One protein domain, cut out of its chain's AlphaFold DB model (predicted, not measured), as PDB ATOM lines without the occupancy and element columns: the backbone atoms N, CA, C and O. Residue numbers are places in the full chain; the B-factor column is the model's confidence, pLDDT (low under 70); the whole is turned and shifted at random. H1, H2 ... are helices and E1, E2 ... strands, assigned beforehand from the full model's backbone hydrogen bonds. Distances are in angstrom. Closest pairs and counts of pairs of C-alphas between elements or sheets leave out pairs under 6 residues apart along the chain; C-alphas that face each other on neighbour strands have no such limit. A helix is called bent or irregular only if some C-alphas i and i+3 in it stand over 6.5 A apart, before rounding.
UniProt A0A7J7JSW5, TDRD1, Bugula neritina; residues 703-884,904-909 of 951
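AT A GLANCE: This is residues 703 to 884 and 904 to 909 of the 951 residues of the protein "TDRD1" of Bugula neritina (UniProt A0A7J7JSW5). Two lobes lie along the longest axis: a small closed barrel of five strands, E1, E2, E8, E10 and E9, and a strongly twisted five-strand sheet, E6 E5 E4 E3 E7, folded back on itself with the long helix H1 over E4. The short helices H2 and H3 pack on the barrel, and H4 lies near H3 at the end away from the folded sheet. The printed part has 188 residues with four named helices and ten named strands, in the order E1 E2 H1 E3 E4 E5 E6 E7 E8 H2 E9 E10 H3 H4. The class is mixed; the barrel is mixed, the folded sheet antiparallel. The whole is compact, with a radius of gyration of the C-alphas of 17.7 A and spans of 53 by 36 by 31 A.

IN THESE COORDINATES: Find C-alpha 718 at (49.328, 11.291, 4.141), where E1, residues 718 to 727, begins its 21.6 A. The barrel's other strands are E2, 730 to 735, E8, 827 to 831, E9, 853 to 862, 24.6 A long, and E10, 866 to 873, 21.2 A. Look next for E3, 769 to 774, E4, 779 to 788, 22.1 A, E5, 793 to 798, E6, 804 to 808, and E7, 812 to 814. H1, 738 to 755, runs 26.6 A from C-alpha 738 at (52.576, 23.548, 1.284). H2 is 840 to 847, H3 878 to 883, and H4 904 to 909, ending at (29.593, 16.659, 15.333).

HOW THE PARTS SIT: Round the barrel, look for N 723 and O 732 at 2.8 A in the hairpin E1 and E2, N 829 and O 731 at 2.8 A between antiparallel E8 and E2, N 830 and O 867 at 2.9 A between parallel E8 and E10, N 870 and O 857 at 2.9 A in the hairpin E9 and E10, and N 856 and O 718 at 2.8 A between antiparallel E9 and E1. H2 lies outside the barrel, over E1; their closest C-alphas, Val 725 and Leu 847, are 5.6 A apart. H3 is on the barrel, its C-alpha 878 5.5 A from that of Ile 871 in E10, their closest pair. H4 is near H3. E3 E4 E5 E6 form a meander, each strand the antiparallel neighbour of the one before; N 772 and O 781 are 3.0 A apart, N 797 and O 784 2.9 A, N 796 and O 805 2.8 A. E7 is antiparallel to E3, with N 813 and O 771 at 2.8 A. In this folded sheet, one sheet bent back into two leaves, E6 and E5 face E3 and E7, with E4 as the hinge. H1 is on it at a height over the sheet of 7.9 A; the closest C-alphas of H1 and E4, Asn 749 and Trp 780, are 5.0 A apart. E1 is apart from E3, E4, E5, E6 and E7. Every O i to N i+4 pair is within hydrogen-bond range in H2, H3 and H4, and 12 of 14 in H1.

THE WHOLE: The C-alphas farthest apart, those of Lys 757 and Gly 884, are 55.0 A apart. Residues 885 to 903 are not printed, and C-alphas 884 and 904 are 13.2 A apart across this cut. The links H1 to E3 and E7 to E8 are long. Mean pLDDT of the printed part is 73.4; 57 residues are under 70, among them 703 to 715, 736 to 744, 817 to 824 and 904 to 909.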
ATOM      1  N   ILE A 703      40.602  14.345 -22.131       42.22
ATOM      2  CA  ILE A 703      41.007  15.742 -21.919       42.22
ATOM      3  C   ILE A 703      41.556  15.935 -20.498       42.22
ATOM      4  O   ILE A 703      42.618  16.537 -20.318       42.22
ATOM      5  N   MET A 704      40.893  15.338 -19.502       39.12
ATOM      6  CA  MET A 704      41.308  15.387 -18.093       39.12
ATOM      7  C   MET A 704      42.715  14.815 -17.854       39.12
ATOM      8  O   MET A 704      43.408  15.245 -16.939       39.12
ATOM      9  N   ASN A 705      43.149  13.844 -18.661       42.81
ATOM     10  CA  ASN A 705      44.275  12.972 -18.324       42.81
ATOM     11  C   ASN A 705      45.641  13.412 -18.881       42.81
ATOM     12  O   ASN A 705      46.627  12.706 -18.652       42.81
ATOM     13  N   LYS A 706      45.738  14.512 -19.655       39.53
ATOM     14  CA  LYS A 706      46.974  14.764 -20.431       39.53
ATOM     15  C   LYS A 706      47.525  16.179 -20.546       39.53
ATOM     16  O   LYS A 706      48.734  16.303 -20.728       39.53
ATOM     17  N   ASN A 707      46.713  17.226 -20.396       42.47
ATOM     18  CA  ASN A 707      47.230  18.603 -20.361       42.47
ATOM     19  C   ASN A 707      47.515  19.112 -18.941       42.47
ATOM     20  O   ASN A 707      48.065  20.197 -18.783       42.47
ATOM     21  N   MET A 708      47.186  18.330 -17.910       47.12
ATOM     22  CA  MET A 708      47.556  18.595 -16.522       47.12
ATOM     23  C   MET A 708      47.783  17.250 -15.837       47.12
ATOM     24  O   MET A 708      46.878  16.424 -15.779       47.12
ATOM     25  N   SER A 709      48.981  17.002 -15.313       44.78
ATOM     26  CA  SER A 709      49.174  15.867 -14.410       44.78
ATOM     27  C   SER A 709      48.457  16.160 -13.094       44.78
ATOM     28  O   SER A 709      48.695  17.218 -12.507       44.78
ATOM     29  N   SER A 710      47.635  15.238 -12.599       52.66
ATOM     30  CA  SER A 710      47.208  15.262 -11.198       52.66
ATOM     31  C   SER A 710      48.431  15.256 -10.273       52.66
ATOM     32  O   SER A 710      49.478  14.684 -10.601       52.66
ATOM     33  N   VAL A 711      48.319  15.904  -9.109       57.91
ATOM     34  CA  VAL A 711      49.315  15.727  -8.044       57.91
ATOM     35  C   VAL A 711      49.349  14.243  -7.678       57.91
ATOM     36  O   VAL A 711      48.330  13.678  -7.282       57.91
ATOM     37  N   LYS A 712      50.519  13.607  -7.814       62.66
ATOM     38  CA  LYS A 712      50.706  12.219  -7.378       62.66
ATOM     39  C   LYS A 712      50.452  12.130  -5.880       62.66
ATOM     40  O   LYS A 712      51.130  12.801  -5.101       62.66
ATOM     41  N   LEU A 713      49.493  11.298  -5.491       68.62
ATOM     42  CA  LEU A 713      49.242  11.016  -4.086       68.62
ATOM     43  C   LEU A 713      50.420  10.199  -3.513       68.62
ATOM     44  O   LEU A 713      50.978   9.357  -4.226       68.62
ATOM     45  N   PRO A 714      50.848  10.456  -2.265       68.38
ATOM     46  CA  PRO A 714      51.841   9.627  -1.589       68.38
ATOM     47  C   PRO A 714      51.395   8.166  -1.441       68.38
ATOM     48  O   PRO A 714      50.212   7.874  -1.296       68.38
ATOM     49  N   SER A 715      52.365   7.251  -1.429       60.59
ATOM     50  CA  SER A 715      52.154   5.849  -1.057       60.59
ATOM     51  C   SER A 715      52.075   5.706   0.467       60.59
ATOM     52  O   SER A 715      53.037   6.058   1.155       60.59
ATOM     53  N   GLY A 716      50.968   5.159   0.975       72.75
ATOM     54  CA  GLY A 716      50.657   5.087   2.410       72.75
ATOM     55  C   GLY A 716      49.989   6.365   2.953       72.75
ATOM     56  O   GLY A 716      49.792   7.316   2.196       72.75
ATOM     57  N   PRO A 717      49.615   6.413   4.247       81.81
ATOM     58  CA  PRO A 717      48.837   7.518   4.813       81.81
ATOM     59  C   PRO A 717      49.535   8.889   4.747       81.81
ATOM     60  O   PRO A 717      50.671   9.051   5.196       81.81
ATOM     61  N   PHE A 718      48.830   9.913   4.259       85.62
ATOM     62  CA  PHE A 718      49.328  11.291   4.141       85.62
ATOM     63  C   PHE A 718      48.306  12.330   4.617       85.62
ATOM     64  O   PHE A 718      47.121  12.048   4.753       85.62
ATOM     65  N   LYS A 719      48.750  13.565   4.878       85.50
ATOM     66  CA  LYS A 719      47.843  14.681   5.200       85.50
ATOM     67  C   LYS A 719      47.309  15.349   3.934       85.50
ATOM     68  O   LYS A 719      48.088  15.656   3.031       85.50
ATOM     69  N   ALA A 720      46.008  15.621   3.895       85.88
ATOM     70  CA  ALA A 720      45.329  16.280   2.782       85.88
ATOM     71  C   ALA A 720      44.246  17.245   3.276       85.88
ATOM     72  O   ALA A 720      43.642  17.016   4.323       85.88
ATOM     73  N   ASN A 721      43.979  18.296   2.505       83.75
ATOM     74  CA  ASN A 721      42.809  19.148   2.702       83.75
ATOM     75  C   ASN A 721      41.664  18.645   1.817       83.75
ATOM     76  O   ASN A 721      41.886  18.362   0.635       83.75
ATOM     77  N   ILE A 722      40.451  18.593   2.365       82.69
ATOM     78  CA  ILE A 722      39.224  18.425   1.578       82.69
ATOM     79  C   ILE A 722      38.884  19.771   0.933       82.69
ATOM     80  O   ILE A 722      38.664  20.756   1.638       82.69
ATOM     81  N   LEU A 723      38.861  19.825  -0.398       80.81
ATOM     82  CA  LEU A 723      38.534  21.031  -1.164       80.81
ATOM     83  C   LEU A 723      37.026  21.155  -1.382       80.81
ATOM     84  O   LEU A 723      36.444  22.199  -1.100       80.81
ATOM     85  N   GLU A 724      36.405  20.074  -1.850       82.44
ATOM     86  CA  GLU A 724      34.989  20.026  -2.202       82.44
ATOM     87  C   GLU A 724      34.410  18.642  -1.890       82.44
ATOM     88  O   GLU A 724      35.102  17.626  -2.002       82.44
ATOM     89  N   VAL A 725      33.138  18.604  -1.498       79.12
ATOM     90  CA  VAL A 725      32.394  17.367  -1.234       79.12
ATOM     91  C   VAL A 725      31.090  17.435  -2.016       79.12
ATOM     92  O   VAL A 725      30.215  18.227  -1.684       79.12
ATOM     93  N   VAL A 726      30.952  16.599  -3.044       77.44
ATOM     94  CA  VAL A 726      29.722  16.520  -3.849       77.44
ATOM     95  C   VAL A 726      28.907  15.284  -3.462       77.44
ATOM     96  O   VAL A 726      27.690  15.363  -3.314       77.44
ATOM     97  N   SER A 727      29.574  14.143  -3.269       75.19
ATOM     98  CA  SER A 727      28.960  12.882  -2.833       75.19
ATOM     99  C   SER A 727      30.022  11.920  -2.263       75.19
ATOM    100  O   SER A 727      31.216  12.220  -2.355       75.19
ATOM    101  N   PRO A 728      29.653  10.744  -1.709       76.06
ATOM    102  CA  PRO A 728      30.618   9.740  -1.239       76.06
ATOM    103  C   PRO A 728      31.581   9.244  -2.323       76.06
ATOM    104  O   PRO A 728      32.682   8.798  -2.005       76.06
ATOM    105  N   THR A 729      31.189   9.319  -3.596       79.00
ATOM    106  CA  THR A 729      31.998   8.886  -4.747       79.00
ATOM    107  C   THR A 729      32.751  10.040  -5.420       79.00
ATOM    108  O   THR A 729      33.566   9.809  -6.317       79.00
ATOM    109  N   ASN A 730      32.486  11.278  -4.990       76.69
ATOM    110  CA  ASN A 730      32.936  12.507  -5.630       76.69
ATOM    111  C   ASN A 730      33.365  13.540  -4.571       76.69
ATOM    112  O   ASN A 730      32.644  14.490  -4.250       76.69
ATOM    113  N   ILE A 731      34.559  13.314  -4.021       80.19
ATOM    114  CA  ILE A 731      35.250  14.194  -3.072       80.19
ATOM    115  C   ILE A 731      36.532  14.697  -3.738       80.19
ATOM    116  O   ILE A 731      37.312  13.898  -4.258       80.19
ATOM    117  N   HIS A 732      36.790  16.004  -3.705       82.31
ATOM    118  CA  HIS A 732      38.030  16.590  -4.224       82.31
ATOM    119  C   HIS A 732      38.992  16.895  -3.079       82.31
ATOM    120  O   HIS A 732      38.651  17.616  -2.141       82.31
ATOM    121  N   ILE A 733      40.214  16.367  -3.161       83.06
ATOM    122  CA  ILE A 733      41.262  16.551  -2.146       83.06
ATOM    123  C   ILE A 733      42.520  17.189  -2.738       83.06
ATOM    124  O   ILE A 733      42.763  17.111  -3.942       83.06
ATOM    125  N   THR A 734      43.372  17.753  -1.881       81.00
ATOM    126  CA  THR A 734      44.752  18.110  -2.246       81.00
ATOM    127  C   THR A 734      45.736  17.730  -1.130       81.00
ATOM    128  O   THR A 734      45.461  18.025   0.038       81.00
ATOM    129  N   PRO A 735      46.875  17.067  -1.424       79.38
ATOM    130  CA  PRO A 735      47.896  16.772  -0.418       79.38
ATOM    131  C   PRO A 735      48.444  18.044   0.243       79.38
ATOM    132  O   PRO A 735      48.696  19.048  -0.422       79.38
ATOM    133  N   ALA A 736      48.698  17.999   1.551       69.81
ATOM    134  CA  ALA A 736      49.103  19.149   2.368       69.81
ATOM    135  C   ALA A 736      50.586  19.568   2.189       69.81
ATOM    136  O   ALA A 736      51.249  20.008   3.130       69.81
ATOM    137  N   VAL A 737      51.134  19.438   0.976       59.38
ATOM    138  CA  VAL A 737      52.527  19.776   0.640       59.38
ATOM    139  C   VAL A 737      52.621  21.269   0.301       59.38
ATOM    140  O   VAL A 737      52.539  21.692  -0.851       59.38
ATOM    141  N   ALA A 738      52.782  22.094   1.337       46.25
ATOM    142  CA  ALA A 738      52.576  23.548   1.284       46.25
ATOM    143  C   ALA A 738      53.447  24.348   0.281       46.25
ATOM    144  O   ALA A 738      53.126  25.504  -0.010       46.25
ATOM    145  N   LYS A 739      54.539  23.775  -0.247       48.34
ATOM    146  CA  LYS A 739      55.451  24.477  -1.173       48.34
ATOM    147  C   LYS A 739      54.897  24.586  -2.599       48.34
ATOM    148  O   LYS A 739      55.020  25.650  -3.205       48.34
ATOM    149  N   ASP A 740      54.243  23.542  -3.107       56.06
ATOM    150  CA  ASP A 740      53.828  23.492  -4.516       56.06
ATOM    151  C   ASP A 740      52.517  24.252  -4.764       56.06
ATOM    152  O   ASP A 740      52.404  24.985  -5.743       56.06
ATOM    153  N   ILE A 741      51.558  24.173  -3.832       59.97
ATOM    154  CA  ILE A 741      50.249  24.855  -3.911       59.97
ATOM    155  C   ILE A 741      50.403  26.360  -4.185       59.97
ATOM    156  O   ILE A 741      49.803  26.893  -5.123       59.97
ATOM    157  N   THR A 742      51.239  27.038  -3.394       63.38
ATOM    158  CA  THR A 742      51.459  28.489  -3.504       63.38
ATOM    159  C   THR A 742      52.176  28.850  -4.805       63.38
ATOM    160  O   THR A 742      51.841  29.853  -5.436       63.38
ATOM    161  N   TYR A 743      53.124  28.020  -5.251       66.94
ATOM    162  CA  TYR A 743      53.802  28.201  -6.534       66.94
ATOM    163  C   TYR A 743      52.822  28.079  -7.712       66.94
ATOM    164  O   TYR A 743      52.771  28.980  -8.550       66.94
ATOM    165  N   CYS A 744      51.993  27.030  -7.738       68.31
ATOM    166  CA  CYS A 744      50.970  26.812  -8.761       68.31
ATOM    167  C   CYS A 744      50.013  28.010  -8.871       68.31
ATOM    168  O   CYS A 744      49.883  28.594  -9.948       68.31
ATOM    169  N   ARG A 745      49.431  28.443  -7.743       75.75
ATOM    170  CA  ARG A 745      48.526  29.605  -7.670       75.75
ATOM    171  C   ARG A 745      49.182  30.891  -8.186       75.75
ATOM    172  O   ARG A 745      48.572  31.644  -8.943       75.75
ATOM    173  N   ASN A 746      50.445  31.123  -7.822       78.06
ATOM    174  CA  ASN A 746      51.199  32.298  -8.261       78.06
ATOM    175  C   ASN A 746      51.531  32.259  -9.765       78.06
ATOM    176  O   ASN A 746      51.597  33.315 -10.392       78.06
ATOM    177  N   VAL A 747      51.729  31.076 -10.363       77.94
ATOM    178  CA  VAL A 747      51.913  30.934 -11.819       77.94
ATOM    179  C   VAL A 747      50.609  31.218 -12.560       77.94
ATOM    180  O   VAL A 747      50.628  32.031 -13.483       77.94
ATOM    181  N   VAL A 748      49.483  30.623 -12.149       83.12
ATOM    182  CA  VAL A 748      48.177  30.833 -12.805       83.12
ATOM    183  C   VAL A 748      47.784  32.314 -12.779       83.12
ATOM    184  O   VAL A 748      47.573  32.897 -13.841       83.12
ATOM    185  N   ASN A 749      47.827  32.966 -11.612       85.00
ATOM    186  CA  ASN A 749      47.552  34.403 -11.485       85.00
ATOM    187  C   ASN A 749      48.501  35.280 -12.322       85.00
ATOM    188  O   ASN A 749      48.066  36.221 -12.986       85.00
ATOM    189  N   LYS A 750      49.803  34.965 -12.357       85.00
ATOM    190  CA  LYS A 750      50.786  35.708 -13.164       85.00
ATOM    191  C   LYS A 750      50.536  35.580 -14.668       85.00
ATOM    192  O   LYS A 750      50.771  36.537 -15.404       85.00
ATOM    193  N   GLU A 751      50.093  34.417 -15.134       84.06
ATOM    194  CA  GLU A 751      49.767  34.186 -16.542       84.06
ATOM    195  C   GLU A 751      48.409  34.790 -16.924       84.06
ATOM    196  O   GLU A 751      48.320  35.447 -17.962       84.06
ATOM    197  N   GLY A 752      47.402  34.688 -16.054       83.94
ATOM    198  CA  GLY A 752      46.115  35.368 -16.196       83.94
ATOM    199  C   GLY A 752      46.265  36.886 -16.317       83.94
ATOM    200  O   GLY A 752      45.817  37.474 -17.298       83.94
ATOM    201  N   CYS A 753      47.025  37.526 -15.424       81.62
ATOM    202  CA  CYS A 753      47.301  38.968 -15.492       81.62
ATOM    203  C   CYS A 753      48.051  39.409 -16.768       81.62
ATOM    204  O   CYS A 753      47.864  40.537 -17.226       81.62
ATOM    205  N   LYS A 754      48.864  38.540 -17.390       80.62
ATOM    206  CA  LYS A 754      49.433  38.802 -18.730       80.62
ATOM    207  C   LYS A 754      48.378  38.664 -19.829       80.62
ATOM    208  O   LYS A 754      48.346  39.474 -20.754       80.62
ATOM    209  N   ALA A 755      47.553  37.621 -19.744       73.69
ATOM    210  CA  ALA A 755      46.529  37.299 -20.727       73.69
ATOM    211  C   ALA A 755      45.341  38.275 -20.686       73.69
ATOM    212  O   ALA A 755      44.710  38.489 -21.714       73.69
ATOM    213  N   HIS A 756      45.080  38.928 -19.547       70.69
ATOM    214  CA  HIS A 756      43.935  39.811 -19.298       70.69
ATOM    215  C   HIS A 756      43.659  40.818 -20.433       70.69
ATOM    216  O   HIS A 756      42.500  41.028 -20.788       70.69
ATOM    217  N   LYS A 757      44.708  41.355 -21.076       66.38
ATOM    218  CA  LYS A 757      44.627  42.299 -22.213       66.38
ATOM    219  C   LYS A 757      44.175  41.688 -23.557       66.38
ATOM    220  O   LYS A 757      44.171  42.394 -24.562       66.38
ATOM    221  N   LYS A 758      43.858  40.392 -23.611       69.50
ATOM    222  CA  LYS A 758      43.427  39.652 -24.808       69.50
ATOM    223  C   LYS A 758      42.261  38.710 -24.456       69.50
ATOM    224  O   LYS A 758      42.538  37.559 -24.121       69.50
ATOM    225  N   PRO A 759      40.994  39.174 -24.472       70.69
ATOM    226  CA  PRO A 759      39.834  38.311 -24.224       70.69
ATOM    227  C   PRO A 759      39.826  37.091 -25.154       70.69
ATOM    228  O   PRO A 759      40.411  37.130 -26.240       70.69
ATOM    229  N   HIS A 760      39.180  36.007 -24.722       71.88
ATOM    230  CA  HIS A 760      38.944  34.866 -25.603       71.88
ATOM    231  C   HIS A 760      38.092  35.281 -26.818       71.88
ATOM    232  O   HIS A 760      37.276  36.200 -26.696       71.88
ATOM    233  N   PRO A 761      38.248  34.630 -27.988       63.53
ATOM    234  CA  PRO A 761      37.236  34.675 -29.037       63.53
ATOM    235  C   PRO A 761      35.828  34.393 -28.495       63.53
ATOM    236  O   PRO A 761      35.664  33.633 -27.544       63.53
ATOM    237  N   SER A 762      34.812  34.985 -29.130       64.25
ATOM    238  CA  SER A 762      33.409  35.010 -28.673       64.25
ATOM    239  C   SER A 762      32.674  33.657 -28.671       64.25
ATOM    240  O   SER A 762      31.456  33.629 -28.529       64.25
ATOM    241  N   ALA A 763      33.398  32.557 -28.858       67.88
ATOM    242  CA  ALA A 763      32.932  31.190 -28.703       67.88
ATOM    243  C   ALA A 763      34.020  30.391 -27.970       67.88
ATOM    244  O   ALA A 763      35.214  30.584 -28.220       67.88
ATOM    245  N   VAL A 764      33.586  29.509 -27.075       77.06
ATOM    246  CA  VAL A 764      34.399  28.480 -26.415       77.06
ATOM    247  C   VAL A 764      33.721  27.132 -26.632       77.06
ATOM    248  O   VAL A 764      32.491  27.067 -26.704       77.06
ATOM    249  N   GLU A 765      34.499  26.064 -26.757       74.94
ATOM    250  CA  GLU A 765      33.961  24.726 -27.050       74.94
ATOM    251  C   GLU A 765      33.876  23.854 -25.784       74.94
ATOM    252  O   GLU A 765      34.784  23.904 -24.950       74.94
ATOM    253  N   PRO A 766      32.838  23.012 -25.608       74.00
ATOM    254  CA  PRO A 766      32.803  22.012 -24.541       74.00
ATOM    255  C   PRO A 766      34.066  21.135 -24.525       74.00
ATOM    256  O   PRO A 766      34.499  20.608 -25.549       74.00
ATOM    257  N   GLY A 767      34.679  20.997 -23.348       60.84
ATOM    258  CA  GLY A 767      35.978  20.348 -23.159       60.84
ATOM    259  C   GLY A 767      37.201  21.261 -23.352       60.84
ATOM    260  O   GLY A 767      38.319  20.832 -23.061       60.84
ATOM    261  N   GLU A 768      37.041  22.514 -23.789       76.31
ATOM    262  CA  GLU A 768      38.145  23.479 -23.841       76.31
ATOM    263  C   GLU A 768      38.664  23.803 -22.429       76.31
ATOM    264  O   GLU A 768      37.896  23.904 -21.472       76.31
ATOM    265  N   VAL A 769      39.985  23.968 -22.291       79.31
ATOM    266  CA  VAL A 769      40.631  24.334 -21.021       79.31
ATOM    267  C   VAL A 769      41.196  25.743 -21.140       79.31
ATOM    268  O   VAL A 769      42.075  25.997 -21.966       79.31
ATOM    269  N   LEU A 770      40.713  26.647 -20.293       87.56
ATOM    270  CA  LEU A 770      40.974  28.085 -20.359       87.56
ATOM    271  C   LEU A 770      41.395  28.664 -18.998       87.56
ATOM    272  O   LEU A 770      41.370  27.988 -17.969       87.56
ATOM    273  N   LEU A 771      41.827  29.925 -19.010       88.19
ATOM    274  CA  LEU A 771      42.005  30.745 -17.811       88.19
ATOM    275  C   LEU A 771      40.744  31.586 -17.608       88.19
ATOM    276  O   LEU A 771      40.320  32.275 -18.535       88.19
ATOM    277  N   VAL A 772      40.182  31.573 -16.406       90.62
ATOM    278  CA  VAL A 772      39.028  32.400 -16.031       90.62
ATOM    279  C   VAL A 772      39.393  33.251 -14.822       90.62
ATOM    280  O   VAL A 772      40.085  32.788 -13.917       90.62
ATOM    281  N   PHE A 773      38.982  34.512 -14.827       88.31
ATOM    282  CA  PHE A 773      39.040  35.357 -13.640       88.31
ATOM    283  C   PHE A 773      37.772  35.124 -12.817       88.31
ATOM    284  O   PHE A 773      36.684  35.213 -13.375       88.31
ATOM    285  N   VAL A 774      37.915  34.801 -11.529       82.25
ATOM    286  CA  VAL A 774      36.783  34.517 -10.635       82.25
ATOM    287  C   VAL A 774      36.645  35.671  -9.649       82.25
ATOM    288  O   VAL A 774      37.489  35.854  -8.764       82.25
ATOM    289  N   GLU A 775      35.588  36.466  -9.814       73.94
ATOM    290  CA  GLU A 775      35.442  37.749  -9.114       73.94
ATOM    291  C   GLU A 775      35.309  37.587  -7.590       73.94
ATOM    292  O   GLU A 775      35.893  38.375  -6.847       73.94
ATOM    293  N   GLU A 776      34.655  36.515  -7.119       69.31
ATOM    294  CA  GLU A 776      34.475  36.191  -5.689       69.31
ATOM    295  C   GLU A 776      35.805  36.110  -4.911       69.31
ATOM    296  O   GLU A 776      35.875  36.509  -3.747       69.31
ATOM    297  N   TYR A 777      36.877  35.641  -5.560       69.38
ATOM    298  CA  TYR A 777      38.198  35.462  -4.943       69.38
ATOM    299  C   TYR A 777      39.232  36.493  -5.409       69.38
ATOM    300  O   TYR A 777      40.330  36.533  -4.851       69.38
ATOM    301  N   ASN A 778      38.904  37.324  -6.409       75.00
ATOM    302  CA  ASN A 778      39.835  38.247  -7.073       75.00
ATOM    303  C   ASN A 778      41.120  37.535  -7.572       75.00
ATOM    304  O   ASN A 778      42.227  38.072  -7.500       75.00
ATOM    305  N   GLU A 779      40.973  36.301  -8.064       82.81
ATOM    306  CA  GLU A 779      42.067  35.458  -8.561       82.81
ATOM    307  C   GLU A 779      41.735  34.834  -9.925       82.81
ATOM    308  O   GLU A 779      40.578  34.707 -10.324       82.81
ATOM    309  N   TRP A 780      42.779  34.426 -10.647       88.44
ATOM    310  CA  TRP A 780      42.649  33.603 -11.846       88.44
ATOM    311  C   TRP A 780      42.666  32.120 -11.492       88.44
ATOM    312  O   TRP A 780      43.610  31.640 -10.859       88.44
ATOM    313  N   ASP A 781      41.679  31.395 -12.005       86.19
ATOM    314  CA  ASP A 781      41.613  29.939 -11.985       86.19
ATOM    315  C   ASP A 781      41.861  29.365 -13.394       86.19
ATOM    316  O   ASP A 781      41.820  30.064 -14.415       86.19
ATOM    317  N   ARG A 782      42.128  28.061 -13.458       87.94
ATOM    318  CA  ARG A 782      42.029  27.269 -14.684       87.94
ATOM    319  C   ARG A 782      40.688  26.545 -14.665       87.94
ATOM    320  O   ARG A 782      40.312  25.968 -13.648       87.94
ATOM    321  N   ALA A 783      39.988  26.533 -15.790       84.00
ATOM    322  CA  ALA A 783      38.677  25.906 -15.886       84.00
ATOM    323  C   ALA A 783      38.531  25.067 -17.155       84.00
ATOM    324  O   ALA A 783      39.133  25.375 -18.185       84.00
ATOM    325  N   VAL A 784      37.712  24.020 -17.065       80.62
ATOM    326  CA  VAL A 784      37.232  23.238 -18.211       80.62
ATOM    327  C   VAL A 784      35.817  23.697 -18.550       80.62
ATOM    328  O   VAL A 784      34.963  23.741 -17.663       80.62
ATOM    329  N   VAL A 785      35.566  24.014 -19.816       80.88
ATOM    330  CA  VAL A 785      34.237  24.359 -20.333       80.88
ATOM    331  C   VAL A 785      33.353  23.115 -20.339       80.88
ATOM    332  O   VAL A 785      33.723  22.091 -20.909       80.88
ATOM    333  N   LEU A 786      32.177  23.205 -19.719       67.94
ATOM    334  CA  LEU A 786      31.172  22.140 -19.707       67.94
ATOM    335  C   LEU A 786      30.076  22.399 -20.744       67.94
ATOM    336  O   LEU A 786      29.727  21.506 -21.508       67.94
ATOM    337  N   ALA A 787      29.538  23.622 -20.777       69.94
ATOM    338  CA  ALA A 787      28.493  24.028 -21.713       69.94
ATOM    339  C   ALA A 787      28.425  25.554 -21.847       69.94
ATOM    340  O   ALA A 787      28.580  26.271 -20.859       69.94
ATOM    341  N   ASN A 788      28.111  26.044 -23.045       78.50
ATOM    342  CA  ASN A 788      27.706  27.436 -23.245       78.50
ATOM    343  C   ASN A 788      26.270  27.635 -22.743       78.50
ATOM    344  O   ASN A 788      25.415  26.776 -22.965       78.50
ATOM    345  N   LEU A 789      26.011  28.755 -22.069       76.69
ATOM    346  CA  LEU A 789      24.705  29.123 -21.523       76.69
ATOM    347  C   LEU A 789      24.168  30.376 -22.235       76.69
ATOM    348  O   LEU A 789      24.882  31.068 -22.965       76.69
ATOM    349  N   GLU A 790      22.891  30.682 -22.021       76.31
ATOM    350  CA  GLU A 790      22.286  31.907 -22.549       76.31
ATOM    351  C   GLU A 790      22.911  33.172 -21.926       76.31
ATOM    352  O   GLU A 790      23.531  33.142 -20.862       76.31
ATOM    353  N   GLY A 791      22.795  34.309 -22.620       78.31
ATOM    354  CA  GLY A 791      23.322  35.596 -22.144       78.31
ATOM    355  C   GLY A 791      24.854  35.737 -22.144       78.31
ATOM    356  O   GLY A 791      25.363  36.713 -21.600       78.31
ATOM    357  N   GLY A 792      25.603  34.801 -22.742       80.75
ATOM    358  CA  GLY A 792      27.076  34.842 -22.766       80.75
ATOM    359  C   GLY A 792      27.739  34.356 -21.469       80.75
ATOM    360  O   GLY A 792      28.918  34.630 -21.232       80.75
ATOM    361  N   GLN A 793      26.979  33.650 -20.632       83.94
ATOM    362  CA  GLN A 793      27.490  32.848 -19.523       83.94
ATOM    363  C   GLN A 793      27.996  31.491 -20.037       83.94
ATOM    364  O   GLN A 793      27.543  30.989 -21.067       83.94
ATOM    365  N   VAL A 794      28.921  30.868 -19.311       85.12
ATOM    366  CA  VAL A 794      29.448  29.534 -19.625       85.12
ATOM    367  C   VAL A 794      29.549  28.728 -18.333       85.12
ATOM    368  O   VAL A 794      30.029  29.228 -17.317       85.12
ATOM    369  N   SER A 795      29.104  27.474 -18.374       78.38
ATOM    370  CA  SER A 795      29.265  26.503 -17.290       78.38
ATOM    371  C   SER A 795      30.685  25.936 -17.302       78.38
ATOM    372  O   SER A 795      31.155  25.444 -18.333       78.38
ATOM    373  N   LEU A 796      31.364  26.005 -16.160       83.50
ATOM    374  CA  LEU A 796      32.778  25.697 -15.972       83.50
ATOM    375  C   LEU A 796      32.986  24.710 -14.815       83.50
ATOM    376  O   LEU A 796      32.315  24.802 -13.788       83.50
ATOM    377  N   LYS A 797      33.982  23.821 -14.925       76.50
ATOM    378  CA  LYS A 797      34.551  23.095 -13.772       76.50
ATOM    379  C   LYS A 797      35.931  23.648 -13.425       76.50
ATOM    380  O   LYS A 797      36.802  23.691 -14.296       76.50
ATOM    381  N   SER A 798      36.147  24.003 -12.158       80.00
ATOM    382  CA  SER A 798      37.462  24.397 -11.642       80.00
ATOM    383  C   SER A 798      38.459  23.241 -11.721       80.00
ATOM    384  O   SER A 798      38.164  22.107 -11.335       80.00
ATOM    385  N   VAL A 799      39.674  23.551 -12.161       78.56
ATOM    386  CA  VAL A 799      40.834  22.652 -12.136       78.56
ATOM    387  C   VAL A 799      41.463  22.564 -10.745       78.56
ATOM    388  O   VAL A 799      41.976  21.513 -10.353       78.56
ATOM    389  N   GLU A 800      41.490  23.677 -10.015       74.38
ATOM    390  CA  GLU A 800      42.253  23.788  -8.771       74.38
ATOM    391  C   GLU A 800      41.428  23.401  -7.536       74.38
ATOM    392  O   GLU A 800      42.012  23.022  -6.518       74.38
ATOM    393  N   TYR A 801      40.094  23.460  -7.648       70.00
ATOM    394  CA  TYR A 801      39.131  23.209  -6.570       70.00
ATOM    395  C   TYR A 801      38.135  22.077  -6.884       70.00
ATOM    396  O   TYR A 801      37.682  21.398  -5.967       70.00
ATOM    397  N   GLY A 802      37.839  21.813  -8.163       69.25
ATOM    398  CA  GLY A 802      36.954  20.723  -8.599       69.25
ATOM    399  C   GLY A 802      35.450  21.039  -8.586       69.25
ATOM    400  O   GLY A 802      34.672  20.246  -9.124       69.25
ATOM    401  N   ASN A 803      35.042  22.188  -8.041       72.06
ATOM    402  CA  ASN A 803      33.662  22.673  -8.067       72.06
ATOM    403  C   ASN A 803      33.205  23.058  -9.487       72.06
ATOM    404  O   ASN A 803      34.018  23.326 -10.374       72.06
ATOM    405  N   VAL A 804      31.887  23.110  -9.685       76.12
ATOM    406  CA  VAL A 804      31.245  23.614 -10.909       76.12
ATOM    407  C   VAL A 804      30.639  24.987 -10.621       76.12
ATOM    408  O   VAL A 804      30.070  25.192  -9.551       76.12
ATOM    409  N   PHE A 805      30.783  25.923 -11.557       81.44
ATOM    410  CA  PHE A 805      30.290  27.299 -11.460       81.44
ATOM    411  C   PHE A 805      29.975  27.864 -12.855       81.44
ATOM    412  O   PHE A 805      30.279  27.233 -13.865       81.44
ATOM    413  N   SER A 806      29.358  29.042 -12.921       83.81
ATOM    414  CA  SER A 806      29.109  29.770 -14.171       83.81
ATOM    415  C   SER A 806      29.807  31.123 -14.148       83.81
ATOM    416  O   SER A 806      29.703  31.834 -13.151       83.81
ATOM    417  N   GLU A 807      30.481  31.481 -15.238       88.75
ATOM    418  CA  GLU A 807      31.156  32.776 -15.400       88.75
ATOM    419  C   GLU A 807      30.906  33.366 -16.792       88.75
ATOM    420  O   GLU A 807      30.573  32.653 -17.745       88.75
ATOM    421  N   SER A 808      31.093  34.681 -16.927       86.38
ATOM    422  CA  SER A 808      30.915  35.351 -18.217       86.38
ATOM    423  C   SER A 808      32.088  35.074 -19.156       86.38
ATOM    424  O   SER A 808      33.254  35.105 -18.754       86.38
ATOM    425  N   ILE A 809      31.810  34.892 -20.451       86.12
ATOM    426  CA  ILE A 809      32.852  34.720 -21.476       86.12
ATOM    427  C   ILE A 809      33.835  35.911 -21.536       86.12
ATOM    428  O   ILE A 809      34.995  35.751 -21.919       86.12
ATOM    429  N   THR A 810      33.429  37.101 -21.074       86.25
ATOM    430  CA  THR A 810      34.304  38.284 -20.950       86.25
ATOM    431  C   THR A 810      35.412  38.123 -19.902       86.25
ATOM    432  O   THR A 810      36.462  38.762 -20.038       86.25
ATOM    433  N   ASN A 811      35.242  37.233 -18.920       88.06
ATOM    434  CA  ASN A 811      36.225  36.910 -17.880       88.06
ATOM    435  C   ASN A 811      37.211  35.801 -18.310       88.06
ATOM    436  O   ASN A 811      38.172  35.506 -17.596       88.06
ATOM    437  N   MET A 812      37.053  35.243 -19.518       89.06
ATOM    438  CA  MET A 812      37.823  34.093 -20.015       89.06
ATOM    439  C   MET A 812      38.979  34.484 -20.944       89.06
ATOM    440  O   MET A 812      38.915  35.458 -21.701       89.06
ATOM    441  N   ARG A 813      40.081  33.734 -20.876       87.69
ATOM    442  CA  ARG A 813      41.344  33.968 -21.591       87.69
ATOM    443  C   ARG A 813      41.958  32.637 -22.027       87.69
ATOM    444  O   ARG A 813      41.874  31.643 -21.313       87.69
ATOM    445  N   ALA A 814      42.634  32.624 -23.175       81.75
ATOM    446  CA  ALA A 814      43.266  31.409 -23.692       81.75
ATOM    447  C   ALA A 814      44.371  30.903 -22.741       81.75
ATOM    448  O   ALA A 814      45.198  31.686 -22.263       81.75
ATOM    449  N   LEU A 815      44.404  29.592 -22.485       81.75
ATOM    450  CA  LEU A 815      45.365  28.966 -21.575       81.75
ATOM    451  C   LEU A 815      46.809  29.148 -22.077       81.75
ATOM    452  O   LEU A 815      47.170  28.689 -23.162       81.75
ATOM    453  N   THR A 816      47.671  29.794 -21.285       76.19
ATOM    454  CA  THR A 816      49.072  29.994 -21.695       76.19
ATOM    455  C   THR A 816      49.883  28.703 -21.567       76.19
ATOM    456  O   THR A 816      49.679  27.896 -20.660       76.19
ATOM    457  N   ALA A 817      50.905  28.542 -22.413       69.62
ATOM    458  CA  ALA A 817      51.838  27.409 -22.364       69.62
ATOM    459  C   ALA A 817      52.723  27.348 -21.090       69.62
ATOM    460  O   ALA A 817      53.580  26.465 -20.976       69.62
ATOM    461  N   ALA A 818      52.551  28.285 -20.151       67.88
ATOM    462  CA  ALA A 818      53.098  28.219 -18.797       67.88
ATOM    463  C   ALA A 818      52.035  27.757 -17.783       67.88
ATOM    464  O   ALA A 818      52.318  26.854 -17.001       67.88
ATOM    465  N   ALA A 819      50.802  28.278 -17.852       69.31
ATOM    466  CA  ALA A 819      49.677  27.796 -17.043       69.31
ATOM    467  C   ALA A 819      49.323  26.320 -17.341       69.31
ATOM    468  O   ALA A 819      49.033  25.551 -16.427       69.31
ATOM    469  N   ALA A 820      49.456  25.886 -18.599       68.94
ATOM    470  CA  ALA A 820      49.298  24.490 -19.023       68.94
ATOM    471  C   ALA A 820      50.386  23.527 -18.493       68.94
ATOM    472  O   ALA A 820      50.294  22.325 -18.705       68.94
ATOM    473  N   LYS A 821      51.446  24.021 -17.836       66.69
ATOM    474  CA  LYS A 821      52.506  23.180 -17.236       66.69
ATOM    475  C   LYS A 821      52.347  22.988 -15.729       66.69
ATOM    476  O   LYS A 821      53.174  22.326 -15.108       66.69
ATOM    477  N   VAL A 822      51.317  23.588 -15.140       66.75
ATOM    478  CA  VAL A 822      51.008  23.480 -13.715       66.75
ATOM    479  C   VAL A 822      50.220  22.173 -13.488       66.75
ATOM    480  O   VAL A 822      49.273  21.914 -14.236       66.75
ATOM    481  N   PRO A 823      50.566  21.319 -12.505       65.06
ATOM    482  CA  PRO A 823      49.756  20.142 -12.177       65.06
ATOM    483  C   PRO A 823      48.367  20.566 -11.679       65.06
ATOM    484  O   PRO A 823      48.223  21.671 -11.160       65.06
ATOM    485  N   MET A 824      47.335  19.732 -11.826       65.62
ATOM    486  CA  MET A 824      46.015  20.048 -11.256       65.62
ATOM    487  C   MET A 824      45.974  19.709  -9.763       65.62
ATOM    488  O   MET A 824      46.364  18.607  -9.363       65.62
ATOM    489  N   ARG A 825      45.576  20.690  -8.939       70.94
ATOM    490  CA  ARG A 825      45.651  20.613  -7.470       70.94
ATOM    491  C   ARG A 825      44.538  19.782  -6.840       70.94
ATOM    492  O   ARG A 825      44.797  19.171  -5.803       70.94
ATOM    493  N   ALA A 826      43.353  19.754  -7.448       70.25
ATOM    494  CA  ALA A 826      42.249  18.906  -7.023       70.25
ATOM    495  C   ALA A 826      42.401  17.490  -7.600       70.25
ATOM    496  O   ALA A 826      42.484  17.302  -8.814       70.25
ATOM    497  N   VAL A 827      42.402  16.482  -6.729       77.06
ATOM    498  CA  VAL A 827      42.317  15.064  -7.102       77.06
ATOM    499  C   VAL A 827      40.931  14.557  -6.716       77.06
ATOM    500  O   VAL A 827      40.527  14.706  -5.566       77.06
ATOM    501  N   GLN A 828      40.193  13.996  -7.679       79.81
ATOM    502  CA  GLN A 828      38.861  13.438  -7.442       79.81
ATOM    503  C   GLN A 828      38.966  12.001  -6.910       79.81
ATOM    504  O   GLN A 828      39.575  11.129  -7.539       79.81
ATOM    505  N   CYS A 829      38.337  11.764  -5.766       81.75
ATOM    506  CA  CYS A 829      38.379  10.526  -5.004       81.75
ATOM    507  C   CYS A 829      36.964  10.041  -4.655       81.75
ATOM    508  O   CYS A 829      36.034  10.839  -4.530       81.75
ATOM    509  N   LYS A 830      36.836   8.730  -4.431       85.00
ATOM    510  CA  LYS A 830      35.673   8.079  -3.813       85.00
ATOM    511  C   LYS A 830      36.058   7.535  -2.440       85.00
ATOM    512  O   LYS A 830      37.185   7.073  -2.259       85.00
ATOM    513  N   LEU A 831      35.134   7.513  -1.489       82.62
ATOM    514  CA  LEU A 831      35.321   6.757  -0.256       82.62
ATOM    515  C   LEU A 831      35.252   5.255  -0.551       82.62
ATOM    516  O   LEU A 831      34.294   4.765  -1.150       82.62
ATOM    517  N   ALA A 832      36.270   4.510  -0.129       81.81
ATOM    518  CA  ALA A 832      36.254   3.056  -0.218       81.81
ATOM    519  C   ALA A 832      35.165   2.463   0.695       81.81
ATOM    520  O   ALA A 832      34.955   2.938   1.815       81.81
ATOM    521  N   GLY A 833      34.471   1.432   0.204       73.25
ATOM    522  CA  GLY A 833      33.378   0.758   0.916       73.25
ATOM    523  C   GLY A 833      32.026   1.488   0.924       73.25
ATOM    524  O   GLY A 833      31.097   0.995   1.558       73.25
ATOM    525  N   LEU A 834      31.886   2.633   0.241       72.31
ATOM    526  CA  LEU A 834      30.665   3.449   0.256       72.31
ATOM    527  C   LEU A 834      30.062   3.643  -1.144       72.31
ATOM    528  O   LEU A 834      30.762   3.825  -2.137       72.31
ATOM    529  N   GLU A 835      28.732   3.596  -1.194       72.50
ATOM    530  CA  GLU A 835      27.910   3.808  -2.390       72.50
ATOM    531  C   GLU A 835      27.472   5.278  -2.505       72.50
ATOM    532  O   GLU A 835      27.508   6.024  -1.529       72.50
ATOM    533  N   GLU A 836      26.956   5.671  -3.673       73.12
ATOM    534  CA  GLU A 836      26.362   6.999  -3.915       73.12
ATOM    535  C   GLU A 836      25.256   7.356  -2.896       73.12
ATOM    536  O   GLU A 836      25.160   8.488  -2.425       73.12
ATOM    537  N   ASN A 837      24.434   6.365  -2.530       72.06
ATOM    538  CA  ASN A 837      23.254   6.524  -1.681       72.06
ATOM    539  C   ASN A 837      23.547   6.160  -0.213       72.06
ATOM    540  O   ASN A 837      23.291   5.036   0.242       72.06
ATOM    541  N   ILE A 838      24.045   7.145   0.537       72.81
ATOM    542  CA  ILE A 838      24.146   7.116   2.005       72.81
ATOM    543  C   ILE A 838      22.937   7.810   2.673       72.81
ATOM    544  O   ILE A 838      22.254   8.605   2.022       72.81
ATOM    545  N   PRO A 839      22.645   7.546   3.964       75.56
ATOM    546  CA  PRO A 839      21.575   8.235   4.688       75.56
ATOM    547  C   PRO A 839      21.735   9.764   4.696       75.56
ATOM    548  O   PRO A 839      22.849  10.288   4.671       75.56
ATOM    549  N   ARG A 840      20.619  10.503   4.781       68.62
ATOM    550  CA  ARG A 840      20.623  11.979   4.718       68.62
ATOM    551  C   ARG A 840      21.504  12.621   5.796       68.62
ATOM    552  O   ARG A 840      22.221  13.572   5.497       68.62
ATOM    553  N   ASP A 841      21.479  12.093   7.016       67.62
ATOM    554  CA  ASP A 841      22.292  12.623   8.115       67.62
ATOM    555  C   ASP A 841      23.780  12.332   7.885       67.62
ATOM    556  O   ASP A 841      24.606  13.237   7.986       67.62
ATOM    557  N   SER A 842      24.111  11.109   7.449       71.12
ATOM    558  CA  SER A 842      25.450  10.720   6.985       71.12
ATOM    559  C   SER A 842      25.978  11.671   5.903       71.12
ATOM    560  O   SER A 842      27.139  12.072   5.960       71.12
ATOM    561  N   MET A 843      25.124  12.097   4.964       75.56
ATOM    562  CA  MET A 843      25.475  13.090   3.944       75.56
ATOM    563  C   MET A 843      25.703  14.489   4.538       75.56
ATOM    564  O   MET A 843      26.677  15.135   4.156       75.56
ATOM    565  N   LYS A 844      24.888  14.961   5.503       71.00
ATOM    566  CA  LYS A 844      25.156  16.254   6.172       71.00
ATOM    567  C   LYS A 844      26.538  16.247   6.836       71.00
ATOM    568  O   LYS A 844      27.287  17.208   6.675       71.00
ATOM    569  N   TYR A 845      26.892  15.179   7.553       71.75
ATOM    570  CA  TYR A 845      28.208  15.099   8.193       71.75
ATOM    571  C   TYR A 845      29.354  15.017   7.173       71.75
ATOM    572  O   TYR A 845      30.391  15.641   7.383       71.75
ATOM    573  N   LEU A 846      29.163  14.300   6.056       78.06
ATOM    574  CA  LEU A 846      30.163  14.201   4.990       78.06
ATOM    575  C   LEU A 846      30.446  15.568   4.343       78.06
ATOM    576  O   LEU A 846      31.609  15.935   4.184       78.06
ATOM    577  N   LEU A 847      29.402  16.348   4.036       76.44
ATOM    578  CA  LEU A 847      29.526  17.721   3.520       76.44
ATOM    579  C   LEU A 847      30.292  18.633   4.496       76.44
ATOM    580  O   LEU A 847      31.114  19.445   4.072       76.44
ATOM    581  N   GLY A 848      30.097  18.436   5.805       75.94
ATOM    582  CA  GLY A 848      30.814  19.138   6.877       75.94
ATOM    583  C   GLY A 848      32.333  18.919   6.918       75.94
ATOM    584  O   GLY A 848      33.014  19.612   7.669       75.94
ATOM    585  N   LEU A 849      32.892  18.006   6.113       81.00
ATOM    586  CA  LEU A 849      34.344  17.839   5.976       81.00
ATOM    587  C   LEU A 849      35.005  18.892   5.074       81.00
ATOM    588  O   LEU A 849      36.232  19.004   5.094       81.00
ATOM    589  N   LYS A 850      34.242  19.666   4.289       82.75
ATOM    590  CA  LYS A 850      34.785  20.694   3.386       82.75
ATOM    591  C   LYS A 850      35.698  21.676   4.137       82.75
ATOM    592  O   LYS A 850      35.323  22.226   5.168       82.75
ATOM    593  N   GLY A 851      36.916  21.879   3.632       74.81
ATOM    594  CA  GLY A 851      37.948  22.711   4.262       74.81
ATOM    595  C   GLY A 851      38.753  22.038   5.386       74.81
ATOM    596  O   GLY A 851      39.711  22.637   5.873       74.81
ATOM    597  N   SER A 852      38.425  20.806   5.795       80.75
ATOM    598  CA  SER A 852      39.133  20.104   6.876       80.75
ATOM    599  C   SER A 852      40.471  19.498   6.435       80.75
ATOM    600  O   SER A 852      40.593  18.942   5.341       80.75
ATOM    601  N   LEU A 853      41.460  19.531   7.339       83.62
ATOM    602  CA  LEU A 853      42.739  18.823   7.210       83.62
ATOM    603  C   LEU A 853      42.624  17.402   7.790       83.62
ATOM    604  O   LEU A 853      42.627  17.200   9.007       83.62
ATOM    605  N   VAL A 854      42.579  16.405   6.914       86.69
ATOM    606  CA  VAL A 854      42.432  14.979   7.243       86.69
ATOM    607  C   VAL A 854      43.739  14.206   7.039       86.69
ATOM    608  O   VAL A 854      44.675  14.686   6.396       86.69
ATOM    609  N   THR A 855      43.825  12.995   7.591       88.00
ATOM    610  CA  THR A 855      44.710  11.953   7.048       88.00
ATOM    611  C   THR A 855      43.941  11.185   5.971       88.00
ATOM    612  O   THR A 855      42.778  10.849   6.178       88.00
ATOM    613  N   VAL A 856      44.582  10.903   4.841       87.06
ATOM    614  CA  VAL A 856      44.043  10.121   3.723       87.06
ATOM    615  C   VAL A 856      44.972   8.949   3.445       87.06
ATOM    616  O   VAL A 856      46.191   9.115   3.439       87.06
ATOM    617  N   GLU A 857      44.398   7.782   3.179       86.44
ATOM    618  CA  GLU A 857      45.103   6.603   2.679       86.44
ATOM    619  C   GLU A 857      44.443   6.125   1.381       86.44
ATOM    620  O   GLU A 857      43.217   6.115   1.273       86.44
ATOM    621  N   VAL A 858      45.247   5.773   0.375       83.81
ATOM    622  CA  VAL A 858      44.764   5.288  -0.928       83.81
ATOM    623  C   VAL A 858      44.725   3.766  -0.910       83.81
ATOM    624  O   VAL A 858      45.745   3.127  -0.667       83.81
ATOM    625  N   VAL A 859      43.554   3.199  -1.202       78.25
ATOM    626  CA  VAL A 859      43.296   1.749  -1.162       78.25
ATOM    627  C   VAL A 859      42.814   1.168  -2.496       78.25
ATOM    628  O   VAL A 859      42.880  -0.042  -2.690       78.25
ATOM    629  N   GLU A 860      42.395   2.006  -3.453       71.06
ATOM    630  CA  GLU A 860      42.128   1.586  -4.838       71.06
ATOM    631  C   GLU A 860      42.674   2.611  -5.850       71.06
ATOM    632  O   GLU A 860      42.250   3.768  -5.850       71.06
ATOM    633  N   GLU A 861      43.536   2.189  -6.781       57.28
ATOM    634  CA  GLU A 861      43.875   2.958  -7.992       57.28
ATOM    635  C   GLU A 861      43.309   2.257  -9.236       57.28
ATOM    636  O   GLU A 861      43.895   1.305  -9.753       57.28
ATOM    637  N   ASN A 862      42.169   2.740  -9.745       47.22
ATOM    638  CA  ASN A 862      41.543   2.214 -10.962       47.22
ATOM    639  C   ASN A 862      41.782   3.125 -12.178       47.22
ATOM    640  O   ASN A 862      41.485   4.319 -12.169       47.22
ATOM    641  N   SER A 863      42.246   2.528 -13.278       38.72
ATOM    642  CA  SER A 863      42.729   3.212 -14.490       38.72
ATOM    643  C   SER A 863      41.666   3.917 -15.352       38.72
ATOM    644  O   SER A 863      42.007   4.455 -16.404       38.72
ATOM    645  N   VAL A 864      40.392   3.926 -14.936       38.09
ATOM    646  CA  VAL A 864      39.245   4.435 -15.728       38.09
ATOM    647  C   VAL A 864      38.419   5.509 -14.982       38.09
ATOM    648  O   VAL A 864      37.373   5.942 -15.469       38.09
ATOM    649  N   GLY A 865      38.926   6.003 -13.842       45.09
ATOM    650  CA  GLY A 865      38.464   7.248 -13.209       45.09
ATOM    651  C   GLY A 865      37.900   7.093 -11.795       45.09
ATOM    652  O   GLY A 865      36.689   7.033 -11.618       45.09
ATOM    653  N   GLY A 866      38.782   7.100 -10.793       56.06
ATOM    654  CA  GLY A 866      38.412   7.249  -9.383       56.06
ATOM    655  C   GLY A 866      39.437   6.612  -8.447       56.06
ATOM    656  O   GLY A 866      39.650   5.402  -8.502       56.06
ATOM    657  N   VAL A 867      40.056   7.420  -7.583       72.31
ATOM    658  CA  VAL A 867      40.929   6.920  -6.509       72.31
ATOM    659  C   VAL A 867      40.067   6.566  -5.298       72.31
ATOM    660  O   VAL A 867      39.351   7.430  -4.790       72.31
ATOM    661  N   GLY A 868      40.119   5.318  -4.835       79.19
ATOM    662  CA  GLY A 868      39.470   4.885  -3.599       79.19
ATOM    663  C   GLY A 868      40.305   5.248  -2.381       79.19
ATOM    664  O   GLY A 868      41.472   4.861  -2.304       79.19
ATOM    665  N   ILE A 869      39.706   5.982  -1.442       85.81
ATOM    666  CA  ILE A 869      40.378   6.475  -0.237       85.81
ATOM    667  C   ILE A 869      39.674   6.080   1.065       85.81
ATOM    668  O   ILE A 869      38.445   5.983   1.133       85.81
ATOM    669  N   LEU A 870      40.480   5.924   2.112       84.62
ATOM    670  CA  LEU A 870      40.063   5.987   3.510       84.62
ATOM    671  C   LEU A 870      40.366   7.388   4.056       84.62
ATOM    672  O   LEU A 870      41.433   7.945   3.778       84.62
ATOM    673  N   ILE A 871      39.447   7.956   4.839       87.25
ATOM    674  CA  ILE A 871      39.627   9.241   5.524       87.25
ATOM    675  C   ILE A 871      39.684   9.005   7.033       87.25
ATOM    676  O   ILE A 871      38.732   8.506   7.629       87.25
ATOM    677  N   ASN A 872      40.769   9.449   7.668       84.31
ATOM    678  CA  ASN A 872      40.896   9.484   9.120       84.31
ATOM    679  C   ASN A 872      40.990  10.935   9.628       84.31
ATOM    680  O   ASN A 872      41.898  11.694   9.268       84.31
ATOM    681  N   LEU A 873      40.047  11.319  10.489       82.50
ATOM    682  CA  LEU A 873      39.952  12.642  11.100       82.50
ATOM    683  C   LEU A 873      40.294  12.542  12.591       82.50
ATOM    684  O   LEU A 873      39.523  12.016  13.387       82.50
ATOM    685  N   GLN A 874      41.468  13.055  12.968       76.44
ATOM    686  CA  GLN A 874      41.959  13.089  14.359       76.44
ATOM    687  C   GLN A 874      41.941  11.723  15.087       76.44
ATOM    688  O   GLN A 874      41.779  11.665  16.302       76.44
ATOM    689  N   GLY A 875      42.126  10.620  14.353       70.44
ATOM    690  CA  GLY A 875      42.077   9.250  14.873       70.44
ATOM    691  C   GLY A 875      40.785   8.502  14.528       70.44
ATOM    692  O   GLY A 875      40.812   7.277  14.474       70.44
ATOM    693  N   VAL A 876      39.692   9.201  14.207       74.12
ATOM    694  CA  VAL A 876      38.408   8.594  13.816       74.12
ATOM    695  C   VAL A 876      38.442   8.174  12.345       74.12
ATOM    696  O   VAL A 876      38.658   9.017  11.476       74.12
ATOM    697  N   ASP A 877      38.197   6.894  12.059       79.56
ATOM    698  CA  ASP A 877      37.919   6.414  10.699       79.56
ATOM    699  C   ASP A 877      36.510   6.842  10.260       79.56
ATOM    700  O   ASP A 877      35.505   6.452  10.857       79.56
ATOM    701  N   ILE A 878      36.444   7.655   9.208       81.69
ATOM    702  CA  ILE A 878      35.195   8.174   8.652       81.69
ATOM    703  C   ILE A 878      34.501   7.130   7.768       81.69
ATOM    704  O   ILE A 878      33.271   7.108   7.705       81.69
ATOM    705  N   ASN A 879      35.245   6.230   7.118       83.81
ATOM    706  CA  ASN A 879      34.665   5.203   6.256       83.81
ATOM    707  C   ASN A 879      33.918   4.157   7.102       83.81
ATOM    708  O   ASN A 879      32.748   3.871   6.829       83.81
ATOM    709  N   GLY A 880      34.536   3.655   8.175       73.06
ATOM    710  CA  GLY A 880      33.898   2.799   9.180       73.06
ATOM    711  C   GLY A 880      32.689   3.458   9.853       73.06
ATOM    712  O   GLY A 880      31.630   2.842   9.967       73.06
ATOM    713  N   LEU A 881      32.799   4.740  10.224       73.56
ATOM    714  CA  LEU A 881      31.703   5.492  10.851       73.56
ATOM    715  C   LEU A 881      30.469   5.638   9.939       73.56
ATOM    716  O   LEU A 881      29.337   5.594  10.419       73.56
ATOM    717  N   LEU A 882      30.671   5.804   8.628       71.62
ATOM    718  CA  LEU A 882      29.587   5.945   7.649       71.62
ATOM    719  C   LEU A 882      29.012   4.592   7.189       71.62
ATOM    720  O   LEU A 882      27.820   4.511   6.892       71.62
ATOM    721  N   THR A 883      29.822   3.529   7.148       67.19
ATOM    722  CA  THR A 883      29.369   2.169   6.786       67.19
ATOM    723  C   THR A 883      28.640   1.459   7.928       67.19
ATOM    724  O   THR A 883      27.659   0.755   7.674       67.19
ATOM    725  N   GLY A 884      29.018   1.718   9.186       53.88
ATOM    726  CA  GLY A 884      28.386   1.150  10.387       53.88
ATOM    727  C   GLY A 884      26.888   1.453  10.557       53.88
ATOM    728  O   GLY A 884      26.231   0.848  11.399       53.88
ATOM    729  N   GLY A 904      34.306  10.126  19.501       48.28
ATOM    730  CA  GLY A 904      34.401  10.129  18.037       48.28
ATOM    731  C   GLY A 904      33.169  10.746  17.369       48.28
ATOM    732  O   GLY A 904      33.304  11.597  16.492       48.28
ATOM    733  N   HIS A 905      31.966  10.394  17.835       56.00
ATOM    734  CA  HIS A 905      30.723  11.008  17.355       56.00
ATOM    735  C   HIS A 905      30.590  12.480  17.774       56.00
ATOM    736  O   HIS A 905      30.059  13.279  17.004       56.00
ATOM    737  N   GLU A 906      31.056  12.858  18.966       56.03
ATOM    738  CA  GLU A 906      31.029  14.254  19.429       56.03
ATOM    739  C   GLU A 906      32.041  15.137  18.691       56.03
ATOM    740  O   GLU A 906      31.698  16.237  18.266       56.03
ATOM    741  N   LEU A 907      33.257  14.642  18.454       54.16
ATOM    742  CA  LEU A 907      34.302  15.341  17.706       54.16
ATOM    743  C   LEU A 907      33.907  15.512  16.230       54.16
ATOM    744  O   LEU A 907      34.097  16.587  15.662       54.16
ATOM    745  N   PHE A 908      33.261  14.506  15.633       53.19
ATOM    746  CA  PHE A 908      32.695  14.592  14.283       53.19
ATOM    747  C   PHE A 908      31.527  15.594  14.201       53.19
ATOM    748  O   PHE A 908      31.480  16.408  13.276       53.19
ATOM    749  N   LYS A 909      30.633  15.619  15.204       55.09
ATOM    750  CA  LYS A 909      29.593  16.659  15.333       55.09
ATOM    751  C   LYS A 909      30.195  18.058  15.485       55.09
ATOM    752  O   LYS A 909      29.723  18.964  14.812       55.09
TER     753      LYS A 909